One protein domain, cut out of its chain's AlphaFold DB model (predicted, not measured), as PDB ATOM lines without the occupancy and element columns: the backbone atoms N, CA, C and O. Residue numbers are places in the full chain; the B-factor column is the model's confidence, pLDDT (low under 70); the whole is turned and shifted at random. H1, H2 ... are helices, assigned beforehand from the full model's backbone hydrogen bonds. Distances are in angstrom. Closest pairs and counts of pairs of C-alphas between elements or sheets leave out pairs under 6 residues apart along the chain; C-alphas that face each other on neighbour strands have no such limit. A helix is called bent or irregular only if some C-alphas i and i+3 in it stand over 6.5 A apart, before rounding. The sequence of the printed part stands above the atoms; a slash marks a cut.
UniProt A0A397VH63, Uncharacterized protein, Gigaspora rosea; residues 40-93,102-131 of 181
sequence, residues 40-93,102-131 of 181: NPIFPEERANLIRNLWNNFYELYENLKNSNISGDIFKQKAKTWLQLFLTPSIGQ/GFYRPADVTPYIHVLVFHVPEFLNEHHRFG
ATOM      1  N   ASN A  40     -59.890   8.129 -34.556       94.50
ATOM      2  CA  ASN A  40     -60.489   7.289 -35.597       94.50
ATOM      3  C   ASN A  40     -61.949   7.647 -35.934       94.50
ATOM      4  O   ASN A  40     -62.316   7.568 -37.105       94.50
ATOM      5  N   PRO A  41     -62.787   8.120 -34.988       93.06
ATOM      6  CA  PRO A  41     -64.143   8.558 -35.315       93.06
ATOM      7  C   PRO A  41     -64.208   9.807 -36.211       93.06
ATOM      8  O   PRO A  41     -65.268  10.107 -36.752       93.06
ATOM      9  N   ILE A  42     -63.113  10.569 -36.332       92.62
ATOM     10  CA  ILE A  42     -63.083  11.874 -37.021       92.62
ATOM     11  C   ILE A  42     -62.212  11.829 -38.281       92.62
ATOM     12  O   ILE A  42     -62.451  12.573 -39.234       92.62
ATOM     13  N   PHE A  43     -61.197  10.966 -38.303       93.50
ATOM     14  CA  PHE A  43     -60.226  10.884 -39.385       93.50
ATOM     15  C   PHE A  43     -60.063   9.447 -39.888       93.50
ATOM     16  O   PHE A  43     -60.135   8.516 -39.090       93.50
ATOM     17  N   PRO A  44     -59.744   9.252 -41.184       93.94
ATOM     18  CA  PRO A  44     -59.263   7.964 -41.674       93.94
ATOM     19  C   PRO A  44     -58.051   7.488 -40.870       93.94
ATOM     20  O   PRO A  44     -57.224   8.313 -40.473       93.94
ATOM     21  N   GLU A  45     -57.908   6.175 -40.701       95.38
ATOM     22  CA  GLU A  45     -56.888   5.555 -39.842       95.38
ATOM     23  C   GLU A  45     -55.464   6.082 -40.108       95.38
ATOM     24  O   GLU A  45     -54.771   6.495 -39.179       95.38
ATOM     25  N   GLU A  46     -55.041   6.180 -41.377       92.81
ATOM     26  CA  GLU A  46     -53.723   6.734 -41.744       92.81
ATOM     27  C   GLU A  46     -53.535   8.156 -41.181       92.81
ATOM     28  O   GLU A  46     -52.496   8.481 -40.603       92.81
ATOM     29  N   ARG A  47     -54.559   9.012 -41.289       94.50
ATOM     30  CA  ARG A  47     -54.501  10.390 -40.791       94.50
ATOM     31  C   ARG A  47     -54.587  10.452 -39.268       94.50
ATOM     32  O   ARG A  47     -53.874  11.261 -38.669       94.50
ATOM     33  N   ALA A  48     -55.430   9.623 -38.656       96.69
ATOM     34  CA  ALA A  48     -55.543   9.510 -37.206       96.69
ATOM     35  C   ALA A  48     -54.190   9.123 -36.588       96.69
ATOM     36  O   ALA A  48     -53.722   9.802 -35.674       96.69
ATOM     37  N   ASN A  49     -53.507   8.129 -37.162       95.75
ATOM     38  CA  ASN A  49     -52.187   7.672 -36.724       95.75
ATOM     39  C   ASN A  49     -51.114   8.761 -36.841       95.75
ATOM     40  O   ASN A  49     -50.311   8.943 -35.925       95.75
ATOM     41  N   LEU A  50     -51.124   9.542 -37.927       95.75
ATOM     42  CA  LEU A  50     -50.211  10.677 -38.085       95.75
ATOM     43  C   LEU A  50     -50.424  11.733 -36.987       95.75
ATOM     44  O   LEU A  50     -49.463  12.150 -36.336       95.75
ATOM     45  N   ILE A  51     -51.670  12.159 -36.756       96.81
ATOM     46  CA  ILE A  51     -51.992  13.153 -35.719       96.81
ATOM     47  C   ILE A  51     -51.658  12.603 -34.323       96.81
ATOM     48  O   ILE A  51     -51.052  13.311 -33.520       96.81
ATOM     49  N   ARG A  52     -51.978  11.334 -34.053       97.56
ATOM     50  CA  ARG A  52     -51.633  10.642 -32.806       97.56
ATOM     51  C   ARG A  52     -50.123  10.637 -32.573       97.56
ATOM     52  O   ARG A  52     -49.687  10.962 -31.473       97.56
ATOM     53  N   ASN A  53     -49.318  10.360 -33.599       97.00
ATOM     54  CA  ASN A  53     -47.861  10.437 -33.498       97.00
ATOM     55  C   ASN A  53     -47.389  11.859 -33.144       97.00
ATOM     56  O   ASN A  53     -46.586  12.031 -32.229       97.00
ATOM     57  N   LEU A  54     -47.933  12.890 -33.800       98.00
ATOM     58  CA  LEU A  54     -47.623  14.288 -33.482       98.00
ATOM     59  C   LEU A  54     -47.960  14.640 -32.020       98.00
ATOM     60  O   LEU A  54     -47.158  15.287 -31.344       98.00
ATOM     61  N   TRP A  55     -49.121  14.200 -31.530       98.00
ATOM     62  CA  TRP A  55     -49.579  14.432 -30.156       98.00
ATOM     63  C   TRP A  55     -48.736  13.681 -29.126       98.00
ATOM     64  O   TRP A  55     -48.362  14.261 -28.111       98.00
ATOM     65  N   ASN A  56     -48.372  12.428 -29.405       97.44
ATOM     66  CA  ASN A  56     -47.537  11.622 -28.516       97.44
ATOM     67  C   ASN A  56     -46.128  12.212 -28.374       97.44
ATOM     68  O   ASN A  56     -45.631  12.330 -27.257       97.44
ATOM     69  N   ASN A  57     -45.513  12.656 -29.475       97.44
ATOM     70  CA  ASN A  57     -44.206  13.320 -29.428       97.44
ATOM     71  C   ASN A  57     -44.284  14.658 -28.670       97.44
ATOM     72  O   ASN A  57     -43.374  14.994 -27.916       97.44
ATOM     73  N   PHE A  58     -45.382  15.412 -28.811       97.38
ATOM     74  CA  PHE A  58     -45.590  16.625 -28.015       97.38
ATOM     75  C   PHE A  58     -45.750  16.315 -26.519       97.38
ATOM     76  O   PHE A  58     -45.153  16.980 -25.674       97.38
ATOM     77  N   TYR A  59     -46.532  15.286 -26.185       96.06
ATOM     78  CA  TYR A  59     -46.711  14.833 -24.808       96.06
ATOM     79  C   TYR A  59     -45.387  14.380 -24.182       96.06
ATOM     80  O   TYR A  59     -45.116  14.692 -23.026       96.06
ATOM     81  N   GLU A  60     -44.521  13.718 -24.950       95.88
ATOM     82  CA  GLU A  60     -43.184  13.351 -24.489       95.88
ATOM     83  C   GLU A  60     -42.340  14.587 -24.136       95.88
ATOM     84  O   GLU A  60     -41.676  14.602 -23.099       95.88
ATOM     85  N   LEU A  61     -42.385  15.654 -24.943       95.81
ATOM     86  CA  LEU A  61     -41.732  16.921 -24.591       95.81
ATOM     87  C   LEU A  61     -42.287  17.488 -23.285       95.81
ATOM     88  O   LEU A  61     -41.514  17.901 -22.425       95.81
ATOM     89  N   TYR A  62     -43.607  17.468 -23.111       93.00
ATOM     90  CA  TYR A  62     -44.246  17.933 -21.885       93.00
ATOM     91  C   TYR A  62     -43.800  17.141 -20.644       93.00
ATOM     92  O   TYR A  62     -43.490  17.742 -19.617       93.00
ATOM     93  N   GLU A  63     -43.704  15.814 -20.729       91.44
ATOM     94  CA  GLU A  63     -43.199  14.994 -19.621       91.44
ATOM     95  C   GLU A  63     -41.705  15.237 -19.366       91.44
ATOM     96  O   GLU A  63     -41.280  15.321 -18.214       91.44
ATOM     97  N   ASN A  64     -40.912  15.458 -20.419       91.69
ATOM     98  CA  ASN A  64     -39.501  15.812 -20.278       91.69
ATOM     99  C   ASN A  64     -39.305  17.139 -19.530       91.69
ATOM    100  O   ASN A  64     -38.390  17.226 -18.721       91.69
ATOM    101  N   LEU A  65     -40.178  18.139 -19.709       89.06
ATOM    102  CA  LEU A  65     -40.110  19.402 -18.949       89.06
ATOM    103  C   LEU A  65     -40.241  19.203 -17.431       89.06
ATOM    104  O   LEU A  65     -39.760  20.028 -16.653       89.06
ATOM    105  N   LYS A  66     -40.917  18.133 -17.005       85.38
ATOM    106  CA  LYS A  66     -41.094  17.788 -15.589       85.38
ATOM    107  C   LYS A  66     -39.941  16.959 -15.036       85.38
ATOM    108  O   LYS A  66     -39.794  16.858 -13.821       85.38
ATOM    109  N   ASN A  67     -39.152  16.341 -15.908       84.69
ATOM    110  CA  ASN A  67     -38.034  15.509 -15.512       84.69
ATOM    111  C   ASN A  67     -36.837  16.394 -15.145       84.69
ATOM    112  O   ASN A  67     -36.213  16.991 -16.015       84.69
ATOM    113  N   SER A  68     -36.475  16.438 -13.862       76.81
ATOM    114  CA  SER A  68     -35.332  17.224 -13.375       76.81
ATOM    115  C   SER A  68     -33.980  16.784 -13.947       76.81
ATOM    116  O   SER A  68     -33.004  17.515 -13.826       76.81
ATOM    117  N   ASN A  69     -33.910  15.596 -14.554       82.50
ATOM    118  CA  ASN A  69     -32.669  15.003 -15.048       82.50
ATOM    119  C   ASN A  69     -32.498  15.134 -16.570       82.50
ATOM    120  O   ASN A  69     -31.511  14.637 -17.112       82.50
ATOM    121  N   ILE A  70     -33.451  15.742 -17.288       88.62
ATOM    122  CA  ILE A  70     -33.312  15.933 -18.734       88.62
ATOM    123  C   ILE A  70     -32.219  16.972 -19.019       88.62
ATOM    124  O   ILE A  70     -32.216  18.056 -18.438       88.62
ATOM    125  N   SER A  71     -31.293  16.669 -19.934       90.44
ATOM    126  CA  SER A  71     -30.353  17.687 -20.413       90.44
ATOM    127  C   SER A  71     -31.010  18.562 -21.479       90.44
ATOM    128  O   SER A  71     -31.841  18.088 -22.265       90.44
ATOM    129  N   GLY A  72     -30.600  19.830 -21.557       92.69
ATOM    130  CA  GLY A  72     -31.064  20.732 -22.604       92.69
ATOM    131  C   GLY A  72     -30.744  20.207 -24.003       92.69
ATOM    132  O   GLY A  72     -31.577  20.319 -24.897       92.69
ATOM    133  N   ASP A  73     -29.603  19.540 -24.198       94.00
ATOM    134  CA  ASP A  73     -29.220  18.972 -25.499       94.00
ATOM    135  C   ASP A  73     -30.130  17.823 -25.947       94.00
ATOM    136  O   ASP A  73     -30.530  17.767 -27.115       94.00
ATOM    137  N   ILE A  74     -30.489  16.916 -25.031       94.44
ATOM    138  CA  ILE A  74     -31.435  15.829 -25.325       94.44
ATOM    139  C   ILE A  74     -32.816  16.422 -25.605       94.44
ATOM    140  O   ILE A  74     -33.471  16.036 -26.579       94.44
ATOM    141  N   PHE A  75     -33.244  17.397 -24.796       95.81
ATOM    142  CA  PHE A  75     -34.515  18.082 -25.004       95.81
ATOM    143  C   PHE A  75     -34.562  18.773 -26.372       95.81
ATOM    144  O   PHE A  75     -35.518  18.589 -27.121       95.81
ATOM    145  N   LYS A  76     -33.506  19.507 -26.747       97.31
ATOM    146  CA  LYS A  76     -33.388  20.206 -28.035       97.31
ATOM    147  C   LYS A  76     -33.518  19.260 -29.216       97.31
ATOM    148  O   LYS A  76     -34.200  19.591 -30.183       97.31
ATOM    149  N   GLN A  77     -32.874  18.096 -29.149       97.69
ATOM    150  CA  GLN A  77     -32.973  17.082 -30.197       97.69
ATOM    151  C   GLN A  77     -34.416  16.602 -30.355       97.69
ATOM    152  O   GLN A  77     -34.961  16.678 -31.454       97.69
ATOM    153  N   LYS A  78     -35.072  16.209 -29.257       97.69
ATOM    154  CA  LYS A  78     -36.480  15.784 -29.281       97.69
ATOM    155  C   LYS A  78     -37.409  16.897 -29.776       97.69
ATOM    156  O   LYS A  78     -38.267  16.649 -30.621       97.69
ATOM    157  N   ALA A  79     -37.210  18.130 -29.309       98.00
ATOM    158  CA  ALA A  79     -38.030  19.280 -29.682       98.00
ATOM    159  C   ALA A  79     -37.893  19.627 -31.171       98.00
ATOM    160  O   ALA A  79     -38.889  19.910 -31.833       98.00
ATOM    161  N   LYS A  80     -36.678  19.545 -31.727       98.12
ATOM    162  CA  LYS A  80     -36.443  19.724 -33.165       98.12
ATOM    163  C   LYS A  80     -37.064  18.608 -34.000       98.12
ATOM    164  O   LYS A  80     -37.674  18.917 -35.018       98.12
ATOM    165  N   THR A  81     -36.959  17.350 -33.572       98.06
ATOM    166  CA  THR A  81     -37.624  16.221 -34.247       98.06
ATOM    167  C   THR A  81     -39.138  16.414 -34.272       98.06
ATOM    168  O   THR A  81     -39.772  16.270 -35.316       98.06
ATOM    169  N   TRP A  82     -39.726  16.822 -33.146       98.50
ATOM    170  CA  TRP A  82     -41.147  17.148 -33.091       98.50
ATOM    171  C   TRP A  82     -41.508  18.336 -33.994       98.50
ATOM    172  O   TRP A  82     -42.496  18.260 -34.722       98.50
ATOM    173  N   LEU A  83     -40.702  19.406 -34.014       98.56
ATOM    174  CA  LEU A  83     -40.936  20.556 -34.894       98.56
ATOM    175  C   LEU A  83     -40.862  20.165 -36.378       98.56
ATOM    176  O   LEU A  83     -41.665  20.636 -37.176       98.56
ATOM    177  N   GLN A  84     -39.938  19.281 -36.761       97.94
ATOM    178  CA  GLN A  84     -39.873  18.747 -38.125       97.94
ATOM    179  C   GLN A  84     -41.145  17.981 -38.490       97.94
ATOM    180  O   GLN A  84     -41.693  18.196 -39.570       97.94
ATOM    181  N   LEU A  85     -41.656  17.148 -37.577       97.50
ATOM    182  CA  LEU A  85     -42.939  16.476 -37.767       97.50
ATOM    183  C   LEU A  85     -44.076  17.502 -37.891       97.50
ATOM    184  O   LEU A  85     -44.852  17.422 -38.836       97.50
ATOM    185  N   PHE A  86     -44.142  18.503 -37.010       98.12
ATOM    186  CA  PHE A  86     -45.135  19.586 -37.054       98.12
ATOM    187  C   PHE A  86     -45.136  20.334 -38.398       98.12
ATOM    188  O   PHE A  86     -46.200  20.709 -38.890       98.12
ATOM    189  N   LEU A  87     -43.962  20.499 -39.012       97.88
ATOM    190  CA  LEU A  87     -43.761  21.180 -40.293       97.88
ATOM    191  C   LEU A  87     -43.846  20.257 -41.519       97.88
ATOM    192  O   LEU A  87     -43.448  20.667 -42.610       97.88
ATOM    193  N   THR A  88     -44.349  19.025 -41.374       96.69
ATOM    194  CA  THR A  88     -44.490  18.108 -42.517       96.69
ATOM    195  C   THR A  88     -45.353  18.766 -43.599       96.69
ATOM    196  O   THR A  88     -46.529  19.056 -43.340       96.69
ATOM    197  N   PRO A  89     -44.816  19.002 -44.809       95.25
ATOM    198  CA  PRO A  89     -45.544  19.688 -45.862       95.25
ATOM    199  C   PRO A  89     -46.627  18.788 -46.456       95.25
ATOM    200  O   PRO A  89     -46.536  17.560 -46.422       95.25
ATOM    201  N   SER A  90     -47.651  19.403 -47.044       93.62
ATOM    202  CA  SER A  90     -48.550  18.673 -47.939       93.62
ATOM    203  C   SER A  90     -47.803  18.277 -49.210       93.62
ATOM    204  O   SER A  90     -46.997  19.051 -49.723       93.62
ATOM    205  N   ILE A  91     -48.088  17.085 -49.724       91.44
ATOM    206  CA  ILE A  91     -47.448  16.524 -50.915       91.44
ATOM    207  C   ILE A  91     -48.526  16.259 -51.966       91.44
ATOM    208  O   ILE A  91     -49.630  15.831 -51.634       91.44
ATOM    209  N   GLY A  92     -48.198  16.492 -53.235       89.75
ATOM    210  CA  GLY A  92     -49.114  16.300 -54.357       89.75
ATOM    211  C   GLY A  92     -49.881  17.568 -54.735       89.75
ATOM    212  O   GLY A  92     -49.796  18.604 -54.078       89.75
ATOM    213  N   GLN A  93     -50.607  17.485 -55.846       88.62
ATOM    214  CA  GLN A  93     -51.425  18.585 -56.352       88.62
ATOM    215  C   GLN A  93     -52.766  18.627 -55.621       88.62
ATOM    216  O   GLN A  93     -53.336  17.592 -55.295       88.62
ATOM    217  N   GLY A 102     -50.332  17.589 -45.312       93.94
ATOM    218  CA  GLY A 102     -49.323  17.701 -44.265       93.94
ATOM    219  C   GLY A 102     -49.921  18.124 -42.923       93.94
ATOM    220  O   GLY A 102     -51.111  17.914 -42.642       93.94
ATOM    221  N   PHE A 103     -49.093  18.738 -42.089       95.94
ATOM    222  CA  PHE A 103     -49.512  19.347 -40.832       95.94
ATOM    223  C   PHE A 103     -49.580  20.867 -40.975       95.94
ATOM    224  O   PHE A 103     -50.520  21.369 -41.592       95.94
ATOM    225  N   TYR A 104     -48.609  21.582 -40.417       96.88
ATOM    226  CA  TYR A 104     -48.605  23.033 -40.304       96.88
ATOM    227  C   TYR A 104     -47.453  23.638 -41.103       96.88
ATOM    228  O   TYR A 104     -46.494  22.962 -41.476       96.88
ATOM    229  N   ARG A 105     -47.551  24.934 -41.395       96.12
ATOM    230  CA  ARG A 105     -46.531  25.682 -42.134       96.12
ATOM    231  C   ARG A 105     -45.609  26.410 -41.156       96.12
ATOM    232  O   ARG A 105     -46.006  26.673 -40.023       96.12
ATOM    233  N   PRO A 106     -44.426  26.861 -41.607       96.50
ATOM    234  CA  PRO A 106     -43.554  27.702 -40.787       96.50
ATOM    235  C   PRO A 106     -44.248  28.959 -40.239       96.50
ATOM    236  O   PRO A 106     -43.990  29.353 -39.109       96.50
ATOM    237  N   ALA A 107     -45.174  29.549 -41.001       96.75
ATOM    238  CA  ALA A 107     -45.958  30.711 -40.572       96.75
ATOM    239  C   ALA A 107     -46.951  30.413 -39.430       96.75
ATOM    240  O   ALA A 107     -47.422  31.340 -38.781       96.75
ATOM    241  N   ASP A 108     -47.267  29.138 -39.183       96.81
ATOM    242  CA  ASP A 108     -48.191  28.710 -38.130       96.81
ATOM    243  C   ASP A 108     -47.443  28.408 -36.805       96.81
ATOM    244  O   ASP A 108     -48.050  28.000 -35.814       96.81
ATOM    245  N   VAL A 109     -46.115  28.604 -36.763       97.06
ATOM    246  CA  VAL A 109     -45.306  28.475 -35.542       97.06
ATOM    247  C   VAL A 109     -45.599  29.646 -34.608       97.06
ATOM    248  O   VAL A 109     -45.278  30.798 -34.892       97.06
ATOM    249  N   THR A 110     -46.191  29.343 -33.456       97.31
ATOM    250  CA  THR A 110     -46.507  30.347 -32.438       97.31
ATOM    251  C   THR A 110     -45.269  30.736 -31.619       97.31
ATOM    252  O   THR A 110     -44.314  29.952 -31.528       97.31
ATOM    253  N   PRO A 111     -45.284  31.895 -30.929       98.00
ATOM    254  CA  PRO A 111     -44.207  32.275 -30.012       98.00
ATOM    255  C   PRO A 111     -43.904  31.210 -28.944       98.00
ATOM    256  O   PRO A 111     -42.742  30.962 -28.638       98.00
ATOM    257  N   TYR A 112     -44.923  30.514 -28.427       95.44
ATOM    258  CA  TYR A 112     -44.729  29.434 -27.451       95.44
ATOM    259  C   TYR A 112     -43.979  28.232 -28.032       95.44
ATOM    260  O   TYR A 112     -43.126  27.667 -27.353       95.44
ATOM    261  N   ILE A 113     -44.254  27.855 -29.285       97.00
ATOM    262  CA  ILE A 113     -43.503  26.789 -29.965       97.00
ATOM    263  C   ILE A 113     -42.048  27.219 -30.171       97.00
ATOM    264  O   ILE A 113     -41.134  26.428 -29.946       97.00
ATOM    265  N   HIS A 114     -41.821  28.475 -30.562       96.69
ATOM    266  CA  HIS A 114     -40.470  29.004 -30.722       96.69
ATOM    267  C   HIS A 114     -39.679  28.932 -29.405       96.69
ATOM    268  O   HIS A 114     -38.590  28.362 -29.370       96.69
ATOM    269  N   VAL A 115     -40.260  29.414 -28.305       96.25
ATOM    270  CA  VAL A 115     -39.640  29.333 -26.973       96.25
ATOM    271  C   VAL A 115     -39.378  27.883 -26.564       96.25
ATOM    272  O   VAL A 115     -38.273  27.568 -26.121       96.25
ATOM    273  N   LEU A 116     -40.346  26.985 -26.775       96.12
ATOM    274  CA  LEU A 116     -40.213  25.560 -26.466       96.12
ATOM    275  C   LEU A 116     -39.027  24.908 -27.188       96.12
ATOM    276  O   LEU A 116     -38.320  24.099 -26.599       96.12
ATOM    277  N   VAL A 117     -38.807  25.221 -28.464       96.94
ATOM    278  CA  VAL A 117     -37.791  24.527 -29.271       96.94
ATOM    279  C   VAL A 117     -36.409  25.163 -29.130       96.94
ATOM    280  O   VAL A 117     -35.405  24.448 -29.152       96.94
ATOM    281  N   PHE A 118     -36.341  26.489 -29.005       96.12
ATOM    282  CA  PHE A 118     -35.078  27.219 -29.094       96.12
ATOM    283  C   PHE A 118     -34.551  27.714 -27.745       96.12
ATOM    284  O   PHE A 118     -33.340  27.684 -27.563       96.12
ATOM    285  N   HIS A 119     -35.419  28.062 -26.789       94.62
ATOM    286  CA  HIS A 119     -34.998  28.683 -25.524       94.62
ATOM    287  C   HIS A 119     -35.114  27.768 -24.305       94.62
ATOM    288  O   HIS A 119     -34.267  27.813 -23.420       94.62
ATOM    289  N   VAL A 120     -36.110  26.882 -24.259       93.44
ATOM    290  CA  VAL A 120     -36.217  25.879 -23.187       93.44
ATOM    291  C   VAL A 120     -34.953  25.015 -23.049       93.44
ATOM    292  O   VAL A 120     -34.538  24.788 -21.915       93.44
ATOM    293  N   PRO A 121     -34.291  24.551 -24.130       94.38
ATOM    294  CA  PRO A 121     -33.013  23.853 -24.003       94.38
ATOM    295  C   PRO A 121     -31.926  24.642 -23.268       94.38
ATOM    296  O   PRO A 121     -31.230  24.090 -22.420       94.38
ATOM    297  N   GLU A 122     -31.780  25.925 -23.602       92.62
ATOM    298  CA  GLU A 122     -30.790  26.819 -22.993       92.62
ATOM    299  C   GLU A 122     -31.113  26.999 -21.510       92.62
ATOM    300  O   GLU A 122     -30.266  26.769 -20.650       92.62
ATOM    301  N   PHE A 123     -32.390  27.252 -21.216       91.19
ATOM    302  CA  PHE A 123     -32.906  27.361 -19.860       91.19
ATOM    303  C   PHE A 123     -32.638  26.103 -19.022       91.19
ATOM    304  O   PHE A 123     -32.214  26.196 -17.872       91.19
ATOM    305  N   LEU A 124     -32.868  24.913 -19.585       90.44
ATOM    306  CA  LEU A 124     -32.600  23.646 -18.906       90.44
ATOM    307  C   LEU A 124     -31.116  23.483 -18.581       90.44
ATOM    308  O   LEU A 124     -30.793  23.022 -17.494       90.44
ATOM    309  N   ASN A 125     -30.216  23.885 -19.477       88.81
ATOM    310  CA  ASN A 125     -28.779  23.799 -19.224       88.81
ATOM    311  C   ASN A 125     -28.339  24.762 -18.105       88.81
ATOM    312  O   ASN A 125     -27.617  24.355 -17.190       88.81
ATOM    313  N   GLU A 126     -28.819  26.007 -18.130       87.44
ATOM    314  CA  GLU A 126     -28.461  27.040 -17.146       87.44
ATOM    315  C   GLU A 126     -29.099  26.812 -15.765       87.44
ATOM    316  O   GLU A 126     -28.488  27.096 -14.733       87.44
ATOM    317  N   HIS A 127     -30.314  26.257 -15.723       83.81
ATOM    318  CA  HIS A 127     -31.118  26.139 -14.504       83.81
ATOM    319  C   HIS A 127     -31.487  24.696 -14.127       83.81
ATOM    320  O   HIS A 127     -32.409  24.489 -13.330       83.81
ATOM    321  N   HIS A 128     -30.747  23.699 -14.628       74.75
ATOM    322  CA  HIS A 128     -30.988  22.266 -14.384       74.75
ATOM    323  C   HIS A 128     -31.243  21.934 -12.905       74.75
ATOM    324  O   HIS A 128     -32.122  21.137 -12.592       74.75
ATOM    325  N   ARG A 129     -30.527  22.590 -11.978       74.88
ATOM    326  CA  ARG A 129     -30.642  22.352 -10.529       74.88
ATOM    327  C   ARG A 129     -32.048  22.595  -9.977       74.88
ATOM    328  O   ARG A 129     -32.438  21.954  -9.008       74.88
ATOM    329  N   PHE A 130     -32.777  23.551 -10.544       72.00
ATOM    330  CA  PHE A 130     -34.100  23.946 -10.061       72.00
ATOM    331  C   PHE A 130     -35.230  23.309 -10.874       72.00
ATOM    332  O   PHE A 130     -36.342  23.158 -10.368       72.00
ATOM    333  N   GLY A 131     -34.940  22.915 -12.117       72.19
ATOM    334  CA  GLY A 131     -35.934  22.429 -13.066       72.19
ATOM    335  C   GLY A 131     -36.928  23.518 -13.488       72.19
ATOM    336  O   GLY A 131     -37.060  24.568 -12.861       72.19
TER     337      GLY A 131
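This is residues 40 to 93 and 102 to 131 of the 181 residues of an uncharacterized protein of Gigaspora rosea (UniProt A0A397VH63). Three helices run lengthwise in a small elongated assembly, with neighbours in the chain running opposite ways. The longest, H1, folds back through a tight link into H2 as a helical hairpin, and the kinked H3 packs on H2 while staying only near H1. Beyond the end of H2, residues 87 to 93 lead to the cut at Gln 93, one end of the domain's greatest length. The printed part has 84 residues with three named helices, in the order H1, H2, H3, and no named strand; the class is all helix. The whole is only just loose, close to compact, with a radius of gyration of the C-alphas of 14.7 A and spans of 48 by 26 by 17 A.

H1, residues 45 to 66, touches H2, residues 72 to 86, with its residues 54 to 64 alone. Their closest C-alphas are those of Asn 57 and Trp 82, 6.1 A apart, and the two helices run opposite ways at a shallow tilt of 22 degrees. H2 also touches H3, residues 111 to 127, with 17 pairs of C-alphas within 8 A. The closest C-alphas of these two are those of Gly 72 and Pro 121, 3.9 A apart; they run opposite ways at a shallow tilt of 13 degrees. H1 and H3 are near each other, with 7 pairs of C-alphas within 10 A. H3 has a kink of 47 degrees near residue 121; it is neither bent nor irregular, but only just: C-alphas 118 and 121 are 6.4 A apart. In H2 every O i to N i+4 pair is within hydrogen-bond range, against 17 of 18 in H1 and 10 of 13 in H3.

H1 runs from Glu 45, C-alpha at (-56.888, 5.555, -39.842), to Lys 66, C-alpha at (-41.094, 17.788, -15.589), 31.4 A from first to last C-alpha. H2, from Gly 72 to Phe 86, measures 20.2 A in the same way. H3, from Pro 111 to His 127, measures 21.2 A and ends with its C-alpha at (-31.118, 26.139, -14.504).

The two C-alphas farthest apart are those of Gln 93 and Arg 129, at 50.5 A. Residues 94 to 101 are not printed, and C-alphas 93 and 102 stand 12.3 A apart across this cut. The link from H1 to H2 is tight, with 5 residues between them; the link from H2 to H3 runs across the cut. The mean pLDDT of the printed part is 93.3, and no printed residue is under 70.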